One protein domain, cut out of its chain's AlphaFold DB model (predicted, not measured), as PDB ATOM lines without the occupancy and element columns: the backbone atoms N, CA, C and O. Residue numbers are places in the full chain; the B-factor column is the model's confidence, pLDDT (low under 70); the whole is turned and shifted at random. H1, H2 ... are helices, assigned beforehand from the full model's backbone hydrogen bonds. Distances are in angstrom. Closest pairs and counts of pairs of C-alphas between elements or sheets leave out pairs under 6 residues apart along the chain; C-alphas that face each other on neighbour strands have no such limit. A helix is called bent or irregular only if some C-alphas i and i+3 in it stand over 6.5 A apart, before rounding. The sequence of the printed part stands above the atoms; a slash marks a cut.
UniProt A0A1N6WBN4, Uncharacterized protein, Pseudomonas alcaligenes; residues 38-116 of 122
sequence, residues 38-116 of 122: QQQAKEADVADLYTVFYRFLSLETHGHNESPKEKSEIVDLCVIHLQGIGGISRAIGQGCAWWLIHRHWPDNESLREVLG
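AT A GLANCE: This is residues 38 to 116 of the 122 residues of an uncharacterized protein of Pseudomonas alcaligenes (UniProt A0A1N6WBN4). One long helix, H3, makes the length of the model, and the three shorter helices lie over one side of it: H2 crosses it near its middle, at residues 81 to 88, and H4 folds back onto residues 90 to 94. H1 sits beyond H2, making a small helical hairpin with it, and residues 69 to 75, of which 71 to 75 belong to H3, stick out at one end. The printed part has 79 residues with four named helices, in the order H1, H2, H3, H4, and no named strand; the class is all helix. It is loose, with a radius of gyration of the C-alphas of 15.1 A, and elongated, with spans of 48 by 26 by 21 A.

IN THESE COORDINATES: H3, residues 71 to 102, measures 45.9 A from its first C-alpha at (12.787, -31.965, -40.233) to its last at (-23.657, -40.915, -13.727). H2, residues 47 to 62, measures 18.7 A and has a kink of 49 degrees near residue 54; it is irregular, but only just, with C-alphas 52 and 55 6.7 A apart. H1, residues 38 to 43, measures 8.7 A and begins at C-alpha 38 at (-6.884, -52.500, -38.651). H4, residues 108 to 114, measures 9.9 A.

HOW THE PARTS SIT: H2 touches H3 with residues 52 to 56 alone, and H3 touches H2 with residues 81 to 88 alone. Their closest C-alphas, those of Val 52 and Gly 84, are 5.9 A apart, and the helices run opposite ways at a steep tilt of 60 degrees. H3 touches H4 with residues 90 to 94 alone; the closest C-alphas, those of Ala 91 and Leu 111, are 6.4 A apart. H3 and H4 run opposite ways at a steep tilt of 69 degrees, only just short of about perpendicular. H1 and H2 form a helical hairpin, opposite ways at a shallow tilt of 22 degrees. H2 touches H1 with residues 47 to 50 alone, and the closest C-alphas, those of Ala 41 and Ala 47, are 4.9 A apart. H1 is apart from H3 and from H4; H2 and H4 are only just apart, at 8.2 A. In H1, H3 and H4 every O i to N i+4 pair is within hydrogen-bond range; in H2, 8 of 12 are.

THE WHOLE: The C-alphas farthest apart, those of Lys 69 and His 102, are 48.0 A apart. The printed part has no cut. The links from H1 to H2 and from H3 to H4 are tight, and that from H2 to H3 is short, with 8 residues. The mean pLDDT of the printed part is 77.3; residues 52 to 68 are under 70.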
ATOM      1  N   GLN A  38      -6.265 -53.490 -37.765       79.06
ATOM      2  CA  GLN A  38      -6.884 -52.500 -38.651       79.06
ATOM      3  C   GLN A  38      -8.129 -53.053 -39.356       79.06
ATOM      4  O   GLN A  38      -9.132 -52.354 -39.489       79.06
ATOM      5  N   GLN A  39      -8.063 -54.297 -39.826       79.31
ATOM      6  CA  GLN A  39      -9.171 -54.948 -40.510       79.31
ATOM      7  C   GLN A  39     -10.319 -55.262 -39.550       79.31
ATOM      8  O   GLN A  39     -11.461 -54.949 -39.866       79.31
ATOM      9  N   GLN A  40     -10.010 -55.734 -38.340       82.94
ATOM     10  CA  GLN A  40     -10.998 -55.913 -37.273       82.94
ATOM     11  C   GLN A  40     -11.681 -54.585 -36.905       82.94
ATOM     12  O   GLN A  40     -12.899 -54.531 -36.773       82.94
ATOM     13  N   ALA A  41     -10.922 -53.488 -36.804       82.75
ATOM     14  CA  ALA A  41     -11.481 -52.165 -36.525       82.75
ATOM     15  C   ALA A  41     -12.383 -51.651 -37.655       82.75
ATOM     16  O   ALA A  41     -13.383 -50.988 -37.392       82.75
ATOM     17  N   LYS A  42     -12.051 -51.964 -38.912       86.31
ATOM     18  CA  LYS A  42     -12.893 -51.635 -40.065       86.31
ATOM     19  C   LYS A  42     -14.191 -52.445 -40.067       86.31
ATOM     20  O   LYS A  42     -15.244 -51.887 -40.343       86.31
ATOM     21  N   GLU A  43     -14.117 -53.735 -39.757       87.56
ATOM     22  CA  GLU A  43     -15.284 -54.625 -39.665       87.56
ATOM     23  C   GLU A  43     -16.222 -54.243 -38.512       87.56
ATOM     24  O   GLU A  43     -17.435 -54.380 -38.638       87.56
ATOM     25  N   ALA A  44     -15.671 -53.711 -37.420       84.94
ATOM     26  CA  ALA A  44     -16.422 -53.203 -36.275       84.94
ATOM     27  C   ALA A  44     -16.857 -51.727 -36.408       84.94
ATOM     28  O   ALA A  44     -17.352 -51.161 -35.438       84.94
ATOM     29  N   ASP A  45     -16.653 -51.105 -37.575       83.56
ATOM     30  CA  ASP A  45     -16.974 -49.699 -37.853       83.56
ATOM     31  C   ASP A  45     -16.367 -48.705 -36.843       83.56
ATOM     32  O   ASP A  45     -16.997 -47.732 -36.453       83.56
ATOM     33  N   VAL A  46     -15.128 -48.950 -36.397       83.06
ATOM     34  CA  VAL A  46     -14.360 -48.116 -35.442       83.06
ATOM     35  C   VAL A  46     -12.948 -47.792 -35.956       83.06
ATOM     36  O   VAL A  46     -11.984 -47.643 -35.198       83.06
ATOM     37  N   ALA A  47     -12.786 -47.713 -37.280       83.44
ATOM     38  CA  ALA A  47     -11.499 -47.436 -37.928       83.44
ATOM     39  C   ALA A  47     -10.926 -46.044 -37.584       83.44
ATOM     40  O   ALA A  47      -9.707 -45.846 -37.574       83.44
ATOM     41  N   ASP A  48     -11.800 -45.090 -37.273       75.69
ATOM     42  CA  ASP A  48     -11.471 -43.771 -36.739       75.69
ATOM     43  C   ASP A  48     -10.778 -43.883 -35.372       75.69
ATOM     44  O   ASP A  48      -9.680 -43.352 -35.190       75.69
ATOM     45  N   LEU A  49     -11.337 -44.677 -34.453       71.50
ATOM     46  CA  LEU A  49     -10.744 -44.931 -33.137       71.50
ATOM     47  C   LEU A  49      -9.419 -45.698 -33.253       71.50
ATOM     48  O   LEU A  49      -8.442 -45.353 -32.587       71.50
ATOM     49  N   TYR A  50      -9.324 -46.681 -34.153       76.50
ATOM     50  CA  TYR A  50      -8.049 -47.342 -34.456       76.50
ATOM     51  C   TYR A  50      -6.972 -46.341 -34.894       76.50
ATOM     52  O   TYR A  50      -5.825 -46.430 -34.452       76.50
ATOM     53  N   THR A  51      -7.337 -45.373 -35.735       72.12
ATOM     54  CA  THR A  51      -6.402 -44.372 -36.262       72.12
ATOM     55  C   THR A  51      -5.941 -43.395 -35.184       72.12
ATOM     56  O   THR A  51      -4.763 -43.058 -35.160       72.12
ATOM     57  N   VAL A  52      -6.831 -42.983 -34.276       67.81
ATOM     58  CA  VAL A  52      -6.513 -42.023 -33.201       67.81
ATOM     59  C   VAL A  52      -5.735 -42.662 -32.051       67.81
ATOM     60  O   VAL A  52      -4.882 -42.010 -31.457       67.81
ATOM     61  N   PHE A  53      -6.012 -43.923 -31.719       68.38
ATOM     62  CA  PHE A  53      -5.474 -44.554 -30.513       68.38
ATOM     63  C   PHE A  53      -4.425 -45.617 -30.826       68.38
ATOM     64  O   PHE A  53      -3.279 -45.533 -30.388       68.38
ATOM     65  N   TYR A  54      -4.816 -46.639 -31.584       66.69
ATOM     66  CA  TYR A  54      -4.007 -47.844 -31.733       66.69
ATOM     67  C   TYR A  54      -2.851 -47.653 -32.715       66.69
ATOM     68  O   TYR A  54      -1.738 -48.093 -32.440       66.69
ATOM     69  N   ARG A  55      -3.078 -46.966 -33.843       65.69
ATOM     70  CA  ARG A  55      -2.046 -46.743 -34.864       65.69
ATOM     71  C   ARG A  55      -0.819 -46.045 -34.281       65.69
ATOM     72  O   ARG A  55       0.293 -46.478 -34.554       65.69
ATOM     73  N   PHE A  56      -1.002 -45.011 -33.463       60.34
ATOM     74  CA  PHE A  56       0.124 -44.273 -32.883       60.34
ATOM     75  C   PHE A  56       0.865 -45.065 -31.816       60.34
ATOM     76  O   PHE A  56       2.091 -45.106 -31.847       60.34
ATOM     77  N   LEU A  57       0.138 -45.755 -30.935       59.94
ATOM     78  CA  LEU A  57       0.752 -46.603 -29.913       59.94
ATOM     79  C   LEU A  57       1.515 -47.779 -30.541       59.94
ATOM     80  O   LEU A  57       2.621 -48.094 -30.111       59.94
ATOM     81  N   SER A  58       0.961 -48.388 -31.595       58.91
ATOM     82  CA  SER A  58       1.555 -49.535 -32.287       58.91
ATOM     83  C   SER A  58       2.750 -49.174 -33.176       58.91
ATOM     84  O   SER A  58       3.592 -50.042 -33.415       58.91
ATOM     85  N   LEU A  59       2.835 -47.940 -33.691       58.34
ATOM     86  CA  LEU A  59       3.960 -47.496 -34.527       58.34
ATOM     87  C   LEU A  59       5.278 -47.464 -33.743       58.34
ATOM     88  O   LEU A  59       6.309 -47.807 -34.314       58.34
ATOM     89  N   GLU A  60       5.250 -47.117 -32.454       51.50
ATOM     90  CA  GLU A  60       6.433 -47.189 -31.584       51.50
ATOM     91  C   GLU A  60       6.765 -48.622 -31.145       51.50
ATOM     92  O   GLU A  60       7.937 -48.969 -31.022       51.50
ATOM     93  N   THR A  61       5.762 -49.477 -30.907       52.84
ATOM     94  CA  THR A  61       5.993 -50.823 -30.336       52.84
ATOM     95  C   THR A  61       6.332 -51.893 -31.372       52.84
ATOM     96  O   THR A  61       7.051 -52.843 -31.057       52.84
ATOM     97  N   HIS A  62       5.802 -51.787 -32.593       51.16
ATOM     98  CA  HIS A  62       5.928 -52.825 -33.625       51.16
ATOM     99  C   HIS A  62       6.326 -52.288 -35.006       51.16
ATOM    100  O   HIS A  62       6.544 -53.076 -35.927       51.16
ATOM    101  N   GLY A  63       6.441 -50.968 -35.169       47.19
ATOM    102  CA  GLY A  63       6.926 -50.372 -36.406       47.19
ATOM    103  C   GLY A  63       8.438 -50.533 -36.534       47.19
ATOM    104  O   GLY A  63       9.195 -49.961 -35.756       47.19
ATOM    105  N   HIS A  64       8.894 -51.245 -37.566       46.09
ATOM    106  CA  HIS A  64      10.202 -50.978 -38.174       46.09
ATOM    107  C   HIS A  64      10.123 -49.598 -38.850       46.09
ATOM    108  O   HIS A  64      10.020 -49.489 -40.067       46.09
ATOM    109  N   ASN A  65      10.059 -48.533 -38.054       53.19
ATOM    110  CA  ASN A  65      10.117 -47.182 -38.583       53.19
ATOM    111  C   ASN A  65      11.591 -46.803 -38.671       53.19
ATOM    112  O   ASN A  65      12.278 -46.710 -37.654       53.19
ATOM    113  N   GLU A  66      12.085 -46.611 -39.896       57.19
ATOM    114  CA  GLU A  66      13.291 -45.811 -40.072       57.19
ATOM    115  C   GLU A  66      13.048 -44.464 -39.388       57.19
ATOM    116  O   GLU A  66      12.006 -43.840 -39.594       57.19
ATOM    117  N   SER A  67      13.982 -44.038 -38.538       60.47
ATOM    118  CA  SER A  67      13.889 -42.738 -37.881       60.47
ATOM    119  C   SER A  67      13.669 -41.654 -38.942       60.47
ATOM    120  O   SER A  67      14.425 -41.643 -39.920       60.47
ATOM    121  N   PRO A  68      12.674 -40.758 -38.774       64.62
ATOM    122  CA  PRO A  68      12.417 -39.700 -39.741       64.62
ATOM    123  C   PRO A  68      13.697 -38.897 -39.970       64.62
ATOM    124  O   PRO A  68      14.374 -38.503 -39.016       64.62
ATOM    125  N   LYS A  69      14.071 -38.726 -41.241       71.75
ATOM    126  CA  LYS A  69      15.362 -38.128 -41.625       71.75
ATOM    127  C   LYS A  69      15.208 -36.645 -41.928       71.75
ATOM    128  O   LYS A  69      16.171 -35.890 -41.786       71.75
ATOM    129  N   GLU A  70      14.004 -36.216 -42.301       79.69
ATOM    130  CA  GLU A  70      13.709 -34.825 -42.619       79.69
ATOM    131  C   GLU A  70      13.029 -34.092 -41.459       79.69
ATOM    132  O   GLU A  70      12.198 -34.628 -40.726       79.69
ATOM    133  N   LYS A  71      13.352 -32.804 -41.300       75.12
ATOM    134  CA  LYS A  71      12.787 -31.965 -40.233       75.12
ATOM    135  C   LYS A  71      11.264 -31.799 -40.358       75.12
ATOM    136  O   LYS A  71      10.597 -31.674 -39.337       75.12
ATOM    137  N   SER A  72      10.736 -31.789 -41.580       75.62
ATOM    138  CA  SER A  72       9.298 -31.798 -41.888       75.62
ATOM    139  C   SER A  72       8.615 -33.038 -41.313       75.62
ATOM    140  O   SER A  72       7.670 -32.904 -40.546       75.62
ATOM    141  N   GLU A  73       9.164 -34.224 -41.585       71.25
ATOM    142  CA  GLU A  73       8.642 -35.500 -41.082       71.25
ATOM    143  C   GLU A  73       8.655 -35.562 -39.549       71.25
ATOM    144  O   GLU A  73       7.706 -36.046 -38.937       71.25
ATOM    145  N   ILE A  74       9.707 -35.030 -38.911       71.12
ATOM    146  CA  ILE A  74       9.797 -34.948 -37.444       71.12
ATOM    147  C   ILE A  74       8.701 -34.035 -36.882       71.12
ATOM    148  O   ILE A  74       8.074 -34.370 -35.879       71.12
ATOM    149  N   VAL A  75       8.472 -32.874 -37.502       73.19
ATOM    150  CA  VAL A  75       7.434 -31.932 -37.059       73.19
ATOM    151  C   VAL A  75       6.048 -32.549 -37.213       73.19
ATOM    152  O   VAL A  75       5.271 -32.501 -36.260       73.19
ATOM    153  N   ASP A  76       5.761 -33.174 -38.352       72.94
ATOM    154  CA  ASP A  76       4.481 -33.836 -38.602       72.94
ATOM    155  C   ASP A  76       4.243 -34.974 -37.606       72.94
ATOM    156  O   ASP A  76       3.172 -35.061 -37.002       72.94
ATOM    157  N   LEU A  77       5.264 -35.795 -37.345       73.81
ATOM    158  CA  LEU A  77       5.192 -36.867 -36.357       73.81
ATOM    159  C   LEU A  77       4.953 -36.323 -34.938       73.81
ATOM    160  O   LEU A  77       4.103 -36.837 -34.211       73.81
ATOM    161  N   CYS A  78       5.636 -35.244 -34.548       73.62
ATOM    162  CA  CYS A  78       5.409 -34.569 -33.268       73.62
ATOM    163  C   CYS A  78       3.982 -34.015 -33.143       73.62
ATOM    164  O   CYS A  78       3.355 -34.179 -32.096       73.62
ATOM    165  N   VAL A  79       3.453 -33.372 -34.189       75.12
ATOM    166  CA  VAL A  79       2.071 -32.854 -34.211       75.12
ATOM    167  C   VAL A  79       1.081 -33.995 -34.024       75.12
ATOM    168  O   VAL A  79       0.190 -33.913 -33.179       75.12
ATOM    169  N   ILE A  80       1.283 -35.079 -34.765       76.88
ATOM    170  CA  ILE A  80       0.481 -36.291 -34.687       76.88
ATOM    171  C   ILE A  80       0.499 -36.883 -33.268       76.88
ATOM    172  O   ILE A  80      -0.559 -37.176 -32.711       76.88
ATOM    173  N   HIS A  81       1.674 -37.013 -32.645       76.06
ATOM    174  CA  HIS A  81       1.786 -37.522 -31.276       76.06
ATOM    175  C   HIS A  81       1.091 -36.615 -30.260       76.06
ATOM    176  O   HIS A  81       0.351 -37.108 -29.409       76.06
ATOM    177  N   LEU A  82       1.271 -35.295 -30.357       76.12
ATOM    178  CA  LEU A  82       0.611 -34.338 -29.464       76.12
ATOM    179  C   LEU A  82      -0.916 -34.385 -29.609       76.12
ATOM    180  O   LEU A  82      -1.628 -34.346 -28.604       76.12
ATOM    181  N   GLN A  83      -1.424 -34.522 -30.836       78.00
ATOM    182  CA  GLN A  83      -2.854 -34.698 -31.094       78.00
ATOM    183  C   GLN A  83      -3.374 -36.029 -30.538       78.00
ATOM    184  O   GLN A  83      -4.419 -36.040 -29.889       78.00
ATOM    185  N   GLY A  84      -2.630 -37.126 -30.713       78.25
ATOM    186  CA  GLY A  84      -2.964 -38.435 -30.146       78.25
ATOM    187  C   GLY A  84      -3.020 -38.414 -28.616       78.25
ATOM    188  O   GLY A  84      -4.019 -38.826 -28.026       78.25
ATOM    189  N   ILE A  85      -1.999 -37.849 -27.959       80.62
ATOM    190  CA  ILE A  85      -1.960 -37.676 -26.495       80.62
ATOM    191  C   ILE A  85      -3.136 -36.814 -26.022       80.62
ATOM    192  O   ILE A  85      -3.788 -37.145 -25.027       80.62
ATOM    193  N   GLY A  86      -3.433 -35.723 -26.733       81.69
ATOM    194  CA  GLY A  86      -4.559 -34.843 -26.425       81.69
ATOM    195  C   GLY A  86      -5.912 -35.547 -26.551       81.69
ATOM    196  O   GLY A  86      -6.759 -35.417 -25.664       81.69
ATOM    197  N   GLY A  87      -6.094 -36.341 -27.609       83.19
ATOM    198  CA  GLY A  87      -7.281 -37.168 -27.831       83.19
ATOM    199  C   GLY A  87      -7.471 -38.207 -26.726       83.19
ATOM    200  O   GLY A  87      -8.536 -38.263 -26.111       83.19
ATOM    201  N   ILE A  88      -6.412 -38.953 -26.389       84.19
ATOM    202  CA  ILE A  88      -6.419 -39.927 -25.289       84.19
ATOM    203  C   ILE A  88      -6.779 -39.268 -23.960       84.19
ATOM    204  O   ILE A  88      -7.668 -39.741 -23.252       84.19
ATOM    205  N   SER A  89      -6.131 -38.149 -23.641       82.00
ATOM    206  CA  SER A  89      -6.372 -37.421 -22.394       82.00
ATOM    207  C   SER A  89      -7.822 -36.940 -22.291       82.00
ATOM    208  O   SER A  89      -8.433 -37.063 -21.229       82.00
ATOM    209  N   ARG A  90      -8.411 -36.448 -23.394       85.44
ATOM    210  CA  ARG A  90      -9.830 -36.053 -23.439       85.44
ATOM    211  C   ARG A  90     -10.766 -37.237 -23.239       85.44
ATOM    212  O   ARG A  90     -11.687 -37.126 -22.433       85.44
ATOM    213  N   ALA A  91     -10.535 -38.347 -23.938       84.88
ATOM    214  CA  ALA A  91     -11.385 -39.530 -23.844       84.88
ATOM    215  C   ALA A  91     -11.371 -40.130 -22.429       84.88
ATOM    216  O   ALA A  91     -12.432 -40.380 -21.859       84.88
ATOM    217  N   ILE A  92     -10.186 -40.286 -21.826       87.56
ATOM    218  CA  ILE A  92     -10.052 -40.784 -20.448       87.56
ATOM    219  C   ILE A  92     -10.690 -39.803 -19.463       87.56
ATOM    220  O   ILE A  92     -11.480 -40.214 -18.615       87.56
ATOM    221  N   GLY A  93     -10.380 -38.508 -19.583       88.94
ATOM    222  CA  GLY A  93     -10.924 -37.479 -18.701       88.94
ATOM    223  C   GLY A  93     -12.451 -37.461 -18.708       88.94
ATOM    224  O   GLY A  93     -13.067 -37.445 -17.641       88.94
ATOM    225  N   GLN A  94     -13.066 -37.543 -19.892       87.88
ATOM    226  CA  GLN A  94     -14.521 -37.607 -19.999       87.88
ATOM    227  C   GLN A  94     -15.110 -38.930 -19.521       87.88
ATOM    228  O   GLN A  94     -16.105 -38.913 -18.802       87.88
ATOM    229  N   GLY A  95     -14.477 -40.066 -19.827       89.31
ATOM    230  CA  GLY A  95     -14.906 -41.362 -19.300       89.31
ATOM    231  C   GLY A  95     -14.944 -41.377 -17.768       89.31
ATOM    232  O   GLY A  95     -15.939 -41.785 -17.170       89.31
ATOM    233  N   CYS A  96     -13.903 -40.843 -17.125       90.19
ATOM    234  CA  CYS A  96     -13.847 -40.702 -15.671       90.19
ATOM    235  C   CYS A  96     -14.932 -39.758 -15.131       90.19
ATOM    236  O   CYS A  96     -15.570 -40.079 -14.128       90.19
ATOM    237  N   ALA A  97     -15.166 -38.612 -15.779       90.50
ATOM    238  CA  ALA A  97     -16.207 -37.669 -15.370       90.50
ATOM    239  C   ALA A  97     -17.609 -38.298 -15.450       90.50
ATOM    240  O   ALA A  97     -18.381 -38.211 -14.494       90.50
ATOM    241  N   TRP A  98     -17.911 -38.998 -16.545       90.75
ATOM    242  CA  TRP A  98     -19.176 -39.709 -16.728       90.75
ATOM    243  C   TRP A  98     -19.378 -40.804 -15.688       90.75
ATOM    244  O   TRP A  98     -20.446 -40.890 -15.077       90.75
ATOM    245  N   TRP A  99     -18.331 -41.577 -15.399       91.19
ATOM    246  CA  TRP A  99     -18.394 -42.581 -14.347       91.19
ATOM    247  C   TRP A  99     -18.670 -41.964 -12.971       91.19
ATOM    248  O   TRP A  99     -19.476 -42.492 -12.205       91.19
ATOM    249  N   LEU A 100     -18.030 -40.841 -12.640       93.94
ATOM    250  CA  LEU A 100     -18.201 -40.187 -11.341       93.94
ATOM    251  C   LEU A 100     -19.599 -39.587 -11.157       93.94
ATOM    252  O   LEU A 100     -20.162 -39.714 -10.070       93.94
ATOM    253  N   ILE A 101     -20.148 -38.956 -12.198       94.19
ATOM    254  CA  ILE A 101     -21.435 -38.250 -12.131       94.19
ATOM    255  C   ILE A 101     -22.604 -39.223 -12.296       94.19
ATOM    256  O   ILE A 101     -23.567 -39.171 -11.535       94.19
ATOM    257  N   HIS A 102     -22.518 -40.118 -13.278       91.75
ATOM    258  CA  HIS A 102     -23.657 -40.915 -13.727       91.75
ATOM    259  C   HIS A 102     -23.507 -42.418 -13.469       91.75
ATOM    260  O   HIS A 102     -24.464 -43.161 -13.671       91.75
ATOM    261  N   ARG A 103     -22.335 -42.884 -13.005       93.00
ATOM    262  CA  ARG A 103     -22.035 -44.312 -12.763       93.00
ATOM    263  C   ARG A 103     -22.206 -45.197 -14.002       93.00
ATOM    264  O   ARG A 103     -22.492 -46.385 -13.879       93.00
ATOM    265  N   HIS A 104     -21.981 -44.633 -15.185       88.38
ATOM    266  CA  HIS A 104     -21.919 -45.366 -16.446       88.38
ATOM    267  C   HIS A 104     -20.727 -44.901 -17.286       88.38
ATOM    268  O   HIS A 104     -20.214 -43.796 -17.105       88.38
ATOM    269  N   TRP A 105     -20.285 -45.758 -18.204       86.94
ATOM    270  CA  TRP A 105     -19.277 -45.410 -19.204       86.94
ATOM    271  C   TRP A 105     -19.939 -44.780 -20.439       86.94
ATOM    272  O   TRP A 105     -21.113 -45.067 -20.697       86.94
ATOM    273  N   PRO A 106     -19.235 -43.908 -21.181       86.31
ATOM    274  CA  PRO A 106     -19.704 -43.427 -22.472       86.31
ATOM    275  C   PRO A 106     -19.740 -44.543 -23.508       86.31
ATOM    276  O   PRO A 106     -18.887 -45.432 -23.503       86.31
ATOM    277  N   ASP A 107     -20.722 -44.473 -24.404       88.00
ATOM    278  CA  ASP A 107     -20.723 -45.281 -25.618       88.00
ATOM    279  C   ASP A 107     -19.765 -44.697 -26.671       88.00
ATOM    280  O   ASP A 107     -19.212 -43.599 -26.527       88.00
ATOM    281  N   ASN A 108     -19.538 -45.463 -27.740       84.81
ATOM    282  CA  ASN A 108     -18.606 -45.082 -28.798       84.81
ATOM    283  C   ASN A 108     -19.025 -43.779 -29.500       84.81
ATOM    284  O   ASN A 108     -18.160 -42.978 -29.843       84.81
ATOM    285  N   GLU A 109     -20.326 -43.541 -29.680       87.00
ATOM    286  CA  GLU A 109     -20.846 -42.327 -30.324       87.00
ATOM    287  C   GLU A 109     -20.582 -41.076 -29.485       87.00
ATOM    288  O   GLU A 109     -20.096 -40.064 -29.994       87.00
ATOM    289  N   SER A 110     -20.793 -41.173 -28.176       86.81
ATOM    290  CA  SER A 110     -20.487 -40.103 -27.229       86.81
ATOM    291  C   SER A 110     -18.987 -39.802 -27.179       86.81
ATOM    292  O   SER A 110     -18.573 -38.642 -27.127       86.81
ATOM    293  N   LEU A 111     -18.139 -40.837 -27.231       84.75
ATOM    294  CA  LEU A 111     -16.686 -40.661 -27.312       84.75
ATOM    295  C   LEU A 111     -16.264 -39.983 -28.621       84.75
ATOM    296  O   LEU A 111     -15.406 -39.099 -28.596       84.75
ATOM    297  N   ARG A 112     -16.875 -40.347 -29.752       85.00
ATOM    298  CA  ARG A 112     -16.630 -39.690 -31.045       85.00
ATOM    299  C   ARG A 112     -16.997 -38.213 -31.017       85.00
ATOM    300  O   ARG A 112     -16.234 -37.393 -31.527       85.00
ATOM    301  N   GLU A 113     -18.115 -37.863 -30.388       87.00
ATOM    302  CA  GLU A 113     -18.535 -36.473 -30.217       87.00
ATOM    303  C   GLU A 113     -17.523 -35.675 -29.383       87.00
ATOM    304  O   GLU A 113     -17.066 -34.617 -29.813       87.00
ATOM    305  N   VAL A 114     -17.085 -36.219 -28.242       85.38
ATOM    306  CA  VAL A 114     -16.059 -35.601 -27.378       85.38
ATOM    307  C   VAL A 114     -14.735 -35.382 -28.116       85.38
ATOM    308  O   VAL A 114     -14.036 -34.390 -27.884       85.38
ATOM    309  N   LEU A 115     -14.375 -36.307 -29.005       84.00
ATOM    310  CA  LEU A 115     -13.171 -36.225 -29.825       84.00
ATOM    311  C   LEU A 115     -13.346 -35.338 -31.069       84.00
ATOM    312  O   LEU A 115     -12.367 -35.094 -31.771       84.00
ATOM    313  N   GLY A 116     -14.551 -34.823 -31.329       83.25
ATOM    314  CA  GLY A 116     -14.852 -34.001 -32.500       83.25
ATOM    315  C   GLY A 116     -14.869 -34.780 -33.819       83.25
ATOM    316  O   GLY A 116     -14.792 -34.170 -34.879       83.25
TER     317      GLY A 116